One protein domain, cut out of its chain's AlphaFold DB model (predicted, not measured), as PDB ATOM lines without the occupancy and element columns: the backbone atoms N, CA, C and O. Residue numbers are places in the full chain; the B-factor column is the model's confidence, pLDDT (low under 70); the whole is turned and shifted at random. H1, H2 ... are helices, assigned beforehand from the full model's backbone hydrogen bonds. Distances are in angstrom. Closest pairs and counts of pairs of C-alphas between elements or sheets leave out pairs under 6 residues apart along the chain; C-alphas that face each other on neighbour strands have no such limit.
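AT A GLANCE: This is residues 96 to 142 of the 286 residues of the protein "CFEM domain-containing protein" of Magnaporthe oryzae (strain Y34) (UniProt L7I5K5). A long helix, H1, makes the length of the domain; after it the backbone folds back in a hook, placing the short helix H2 loosely beside the later part of H1. Residues 96 to 115, of which 99 to 115 belong to H1, stick out free. The printed part has 47 residues with two named helices, H1 then H2, and no named strand: all helix. It is only just extended, close to loose, with a radius of gyration of the C-alphas of 14.6 A and spans of 47 by 20 by 12 A.

HOW THE PARTS SIT: H1, residues 99 to 127, and H2, residues 132 to 140, are close but not clearly touching; their closest C-alphas, of Leu 120 and Asp 134, are 7.1 A apart. They run opposite ways at a steep tilt of 43 degrees. In H1 and H2 every O i to N i+4 pair is within hydrogen-bond range.

IN THESE COORDINATES: H1 begins at C-alpha 99 (0.104, 35.348, 6.028) and is 41.7 A long from first to last C-alpha. H2, 12.1 A long, ends at C-alpha 140 (-28.137, 29.400, 0.904).

THE WHOLE: The C-alphas farthest apart, of Arg 96 and Arg 128, are 47.9 A apart. The printed part has no cut, and the link from H1 to H2 is tight. The pLDDT is under 70 at residues 96 to 97, 101 and 129 to 142.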
ATOM      1  N   ARG A  96       1.627  44.253   1.594       65.38
ATOM      2  CA  ARG A  96       1.069  44.116   2.958       65.38
ATOM      3  C   ARG A  96       0.360  42.772   3.223       65.38
ATOM      4  O   ARG A  96      -0.370  42.644   4.204       65.38
ATOM      5  N   LEU A  97       0.538  41.748   2.381       63.69
ATOM      6  CA  LEU A  97      -0.124  40.453   2.592       63.69
ATOM      7  C   LEU A  97       0.484  39.700   3.788       63.69
ATOM      8  O   LEU A  97       1.419  38.910   3.660       63.69
ATOM      9  N   ASN A  98      -0.101  39.911   4.965       70.12
ATOM     10  CA  ASN A  98       0.260  39.206   6.187       70.12
ATOM     11  C   ASN A  98      -0.343  37.795   6.190       70.12
ATOM     12  O   ASN A  98      -1.537  37.615   6.433       70.12
ATOM     13  N   LYS A  99       0.501  36.773   5.992       75.12
ATOM     14  CA  LYS A  99       0.104  35.348   6.028       75.12
ATOM     15  C   LYS A  99      -0.649  34.967   7.307       75.12
ATOM     16  O   LYS A  99      -1.598  34.193   7.252       75.12
ATOM     17  N   LEU A 100      -0.252  35.543   8.444       74.62
ATOM     18  CA  LEU A 100      -0.907  35.329   9.736       74.62
ATOM     19  C   LEU A 100      -2.374  35.781   9.723       74.62
ATOM     20  O   LEU A 100      -3.233  35.103  10.275       74.62
ATOM     21  N   MET A 101      -2.665  36.900   9.061       69.69
ATOM     22  CA  MET A 101      -4.014  37.460   9.003       69.69
ATOM     23  C   MET A 101      -4.925  36.635   8.086       69.69
ATOM     24  O   MET A 101      -6.066  36.360   8.438       69.69
ATOM     25  N   LEU A 102      -4.387  36.149   6.962       72.00
ATOM     26  CA  LEU A 102      -5.064  35.182   6.090       72.00
ATOM     27  C   LEU A 102      -5.387  33.868   6.821       72.00
ATOM     28  O   LEU A 102      -6.496  33.353   6.704       72.00
ATOM     29  N   LEU A 103      -4.440  33.339   7.604       77.31
ATOM     30  CA  LEU A 103      -4.663  32.141   8.420       77.31
ATOM     31  C   LEU A 103      -5.741  32.369   9.485       77.31
ATOM     32  O   LEU A 103      -6.606  31.514   9.652       77.31
ATOM     33  N   ALA A 104      -5.720  33.519  10.164       77.25
ATOM     34  CA  ALA A 104      -6.726  33.874  11.161       77.25
ATOM     35  C   ALA A 104      -8.135  33.969  10.550       77.25
ATOM     36  O   ALA A 104      -9.087  33.438  11.116       77.25
ATOM     37  N   MET A 105      -8.257  34.570   9.365       71.25
ATOM     38  CA  MET A 105      -9.523  34.674   8.637       71.25
ATOM     39  C   MET A 105     -10.057  33.295   8.229       71.25
ATOM     40  O   MET A 105     -11.221  32.985   8.472       71.25
ATOM     41  N   ASN A 106      -9.202  32.428   7.680       73.69
ATOM     42  CA  ASN A 106      -9.593  31.060   7.332       73.69
ATOM     43  C   ASN A 106      -9.979  30.234   8.570       73.69
ATOM     44  O   ASN A 106     -10.907  29.428   8.511       73.69
ATOM     45  N   ALA A 107      -9.301  30.446   9.701       81.56
ATOM     46  CA  ALA A 107      -9.634  29.791  10.962       81.56
ATOM     47  C   ALA A 107     -10.999  30.244  11.505       81.56
ATOM     48  O   ALA A 107     -11.770  29.406  11.971       81.56
ATOM     49  N   LEU A 108     -11.325  31.537  11.402       76.44
ATOM     50  CA  LEU A 108     -12.629  32.074  11.801       76.44
ATOM     51  C   LEU A 108     -13.767  31.461  10.969       76.44
ATOM     52  O   LEU A 108     -14.745  30.979  11.536       76.44
ATOM     53  N   HIS A 109     -13.590  31.373   9.646       70.44
ATOM     54  CA  HIS A 109     -14.552  30.718   8.753       70.44
ATOM     55  C   HIS A 109     -14.736  29.233   9.092       70.44
ATOM     56  O   HIS A 109     -15.860  28.732   9.147       70.44
ATOM     57  N   ALA A 110     -13.639  28.515   9.355       78.38
ATOM     58  CA  ALA A 110     -13.700  27.111   9.747       78.38
ATOM     59  C   ALA A 110     -14.448  26.919  11.077       78.38
ATOM     60  O   ALA A 110     -15.246  25.990  11.208       78.38
ATOM     61  N   LEU A 111     -14.236  27.816  12.046       81.31
ATOM     62  CA  LEU A 111     -14.950  27.804  13.320       81.31
ATOM     63  C   LEU A 111     -16.448  28.074  13.129       81.31
ATOM     64  O   LEU A 111     -17.265  27.339  13.683       81.31
ATOM     65  N   ALA A 112     -16.816  29.075  12.328       73.12
ATOM     66  CA  ALA A 112     -18.213  29.391  12.030       73.12
ATOM     67  C   ALA A 112     -18.939  28.198  11.383       73.12
ATOM     68  O   ALA A 112     -20.027  27.812  11.822       73.12
ATOM     69  N   LEU A 113     -18.297  27.541  10.410       75.06
ATOM     70  CA  LEU A 113     -18.811  26.319   9.787       75.06
ATOM     71  C   LEU A 113     -18.942  25.170  10.789       75.06
ATOM     72  O   LEU A 113     -19.958  24.476  10.795       75.06
ATOM     73  N   ALA A 114     -17.956  24.975  11.667       82.19
ATOM     74  CA  ALA A 114     -18.015  23.940  12.695       82.19
ATOM     75  C   ALA A 114     -19.180  24.168  13.674       82.19
ATOM     76  O   ALA A 114     -19.904  23.224  13.992       82.19
ATOM     77  N   VAL A 115     -19.406  25.412  14.108       79.31
ATOM     78  CA  VAL A 115     -20.532  25.783  14.982       79.31
ATOM     79  C   VAL A 115     -21.872  25.557  14.280       79.31
ATOM     80  O   VAL A 115     -22.789  25.001  14.888       79.31
ATOM     81  N   LEU A 116     -21.990  25.925  13.001       74.62
ATOM     82  CA  LEU A 116     -23.192  25.663  12.207       74.62
ATOM     83  C   LEU A 116     -23.456  24.156  12.081       74.62
ATOM     84  O   LEU A 116     -24.565  23.703  12.361       74.62
ATOM     85  N   CYS A 117     -22.440  23.365  11.734       80.31
ATOM     86  CA  CYS A 117     -22.543  21.908  11.652       80.31
ATOM     87  C   CYS A 117     -22.954  21.286  12.991       80.31
ATOM     88  O   CYS A 117     -23.824  20.417  13.021       80.31
ATOM     89  N   LEU A 118     -22.383  21.755  14.105       83.50
ATOM     90  CA  LEU A 118     -22.742  21.289  15.441       83.50
ATOM     91  C   LEU A 118     -24.194  21.639  15.789       83.50
ATOM     92  O   LEU A 118     -24.916  20.798  16.324       83.50
ATOM     93  N   ARG A 119     -24.645  22.851  15.444       81.94
ATOM     94  CA  ARG A 119     -26.036  23.289  15.619       81.94
ATOM     95  C   ARG A 119     -27.002  22.410  14.824       81.94
ATOM     96  O   ARG A 119     -28.006  21.963  15.377       81.94
ATOM     97  N   LEU A 120     -26.686  22.123  13.560       77.75
ATOM     98  CA  LEU A 120     -27.489  21.251  12.697       77.75
ATOM     99  C   LEU A 120     -27.522  19.809  13.219       77.75
ATOM    100  O   LEU A 120     -28.592  19.208  13.294       77.75
ATOM    101  N   TYR A 121     -26.370  19.273  13.633       83.75
ATOM    102  CA  TYR A 121     -26.255  17.932  14.203       83.75
ATOM    103  C   TYR A 121     -27.040  17.796  15.513       83.75
ATOM    104  O   TYR A 121     -27.821  16.858  15.670       83.75
ATOM    105  N   GLY A 122     -26.883  18.753  16.433       81.75
ATOM    106  CA  GLY A 122     -27.602  18.767  17.706       81.75
ATOM    107  C   GLY A 122     -29.113  18.816  17.497       81.75
ATOM    108  O   GLY A 122     -29.853  18.028  18.082       81.75
ATOM    109  N   ARG A 123     -29.584  19.672  16.585       74.00
ATOM    110  CA  ARG A 123     -31.014  19.773  16.278       74.00
ATOM    111  C   ARG A 123     -31.553  18.518  15.588       74.00
ATOM    112  O   ARG A 123     -32.638  18.061  15.942       74.00
ATOM    113  N   TRP A 124     -30.788  17.923  14.672       77.75
ATOM    114  CA  TRP A 124     -31.129  16.641  14.052       77.75
ATOM    115  C   TRP A 124     -31.266  15.526  15.093       77.75
ATOM    116  O   TRP A 124     -32.238  14.774  15.074       77.75
ATOM    117  N   HIS A 125     -30.331  15.444  16.040       82.44
ATOM    118  CA  HIS A 125     -30.351  14.406  17.064       82.44
ATOM    119  C   HIS A 125     -31.483  14.608  18.087       82.44
ATOM    120  O   HIS A 125     -32.138  13.639  18.470       82.44
ATOM    121  N   THR A 126     -31.750  15.847  18.512       80.00
ATOM    122  CA  THR A 126     -32.773  16.145  19.529       80.00
ATOM    123  C   THR A 126     -34.192  16.184  18.962       80.00
ATOM    124  O   THR A 126     -35.109  15.663  19.589       80.00
ATOM    125  N   LEU A 127     -34.397  16.807  17.798       75.12
ATOM    126  CA  LEU A 127     -35.732  17.113  17.266       75.12
ATOM    127  C   LEU A 127     -36.072  16.358  15.974       75.12
ATOM    128  O   LEU A 127     -37.216  16.445  15.530       75.12
ATOM    129  N   ARG A 128     -35.108  15.650  15.350       74.12
ATOM    130  CA  ARG A 128     -35.236  14.936  14.052       74.12
ATOM    131  C   ARG A 128     -35.910  15.739  12.932       74.12
ATOM    132  O   ARG A 128     -36.379  15.184  11.943       74.12
ATOM    133  N   THR A 129     -35.956  17.054  13.085       68.88
ATOM    134  CA  THR A 129     -36.620  17.997  12.196       68.88
ATOM    135  C   THR A 129     -35.742  19.235  12.100       68.88
ATOM    136  O   THR A 129     -35.203  19.718  13.100       68.88
ATOM    137  N   PHE A 130     -35.563  19.729  10.879       69.00
ATOM    138  CA  PHE A 130     -34.869  20.986  10.634       69.00
ATOM    139  C   PHE A 130     -35.876  22.126  10.712       69.00
ATOM    140  O   PHE A 130     -36.966  22.043  10.143       69.00
ATOM    141  N   GLY A 131     -35.517  23.182  11.441       64.44
ATOM    142  CA  GLY A 131     -36.312  24.399  11.448       64.44
ATOM    143  C   GLY A 131     -36.166  25.149  10.130       64.44
ATOM    144  O   GLY A 131     -35.220  24.941   9.373       64.44
ATOM    145  N   ASN A 132     -37.080  26.078   9.880       64.12
ATOM    146  CA  ASN A 132     -37.069  26.880   8.654       64.12
ATOM    147  C   ASN A 132     -35.799  27.730   8.524       64.12
ATOM    148  O   ASN A 132     -35.306  27.914   7.417       64.12
ATOM    149  N   ASP A 133     -35.229  28.163   9.651       62.62
ATOM    150  CA  ASP A 133     -33.944  28.869   9.693       62.62
ATOM    151  C   ASP A 133     -32.759  27.967   9.303       62.62
ATOM    152  O   ASP A 133     -31.814  28.426   8.667       62.62
ATOM    153  N   ASP A 134     -32.811  26.669   9.627       68.25
ATOM    154  CA  ASP A 134     -31.753  25.718   9.265       68.25
ATOM    155  C   ASP A 134     -31.849  25.321   7.792       68.25
ATOM    156  O   ASP A 134     -30.831  25.199   7.114       68.25
ATOM    157  N   TRP A 135     -33.076  25.162   7.282       63.47
ATOM    158  CA  TRP A 135     -33.318  24.998   5.852       63.47
ATOM    159  C   TRP A 135     -32.851  26.222   5.076       63.47
ATOM    160  O   TRP A 135     -32.193  26.054   4.060       63.47
ATOM    161  N   ALA A 136     -33.109  27.441   5.557       60.12
ATOM    162  CA  ALA A 136     -32.587  28.651   4.929       60.12
ATOM    163  C   ALA A 136     -31.047  28.652   4.892       60.12
ATOM    164  O   ALA A 136     -30.475  28.900   3.833       60.12
ATOM    165  N   ALA A 137     -30.377  28.288   5.991       59.09
ATOM    166  CA  ALA A 137     -28.916  28.176   6.037       59.09
ATOM    167  C   ALA A 137     -28.364  27.097   5.078       59.09
ATOM    168  O   ALA A 137     -27.389  27.335   4.367       59.09
ATOM    169  N   LEU A 138     -29.013  25.932   5.000       59.91
ATOM    170  CA  LEU A 138     -28.643  24.838   4.091       59.91
ATOM    171  C   LEU A 138     -28.942  25.153   2.613       59.91
ATOM    172  O   LEU A 138     -28.206  24.725   1.727       59.91
ATOM    173  N   VAL A 139     -30.004  25.910   2.335       54.38
ATOM    174  CA  VAL A 139     -30.444  26.299   0.984       54.38
ATOM    175  C   VAL A 139     -29.609  27.458   0.431       54.38
ATOM    176  O   VAL A 139     -29.337  27.484  -0.770       54.38
ATOM    177  N   VAL A 140     -29.129  28.373   1.282       55.75
ATOM    178  CA  VAL A 140     -28.137  29.400   0.904       55.75
ATOM    179  C   VAL A 140     -26.821  28.758   0.436       55.75
ATOM    180  O   VAL A 140     -26.202  29.263  -0.497       55.75
ATOM    181  N   LEU A 141     -26.447  27.596   0.985       52.69
ATOM    182  CA  LEU A 141     -25.273  26.821   0.558       52.69
ATOM    183  C   LEU A 141     -25.468  26.044  -0.763       52.69
ATOM    184  O   LEU A 141     -24.486  25.582  -1.338       52.69
ATOM    185  N   MET A 142     -26.701  25.889  -1.269       49.97
ATOM    186  CA  MET A 142     -27.021  24.968  -2.375       49.97
ATOM    187  C   MET A 142     -27.825  25.585  -3.535       49.97
ATOM    188  O   MET A 142     -28.602  24.891  -4.175       49.97
TER     189      MET A 142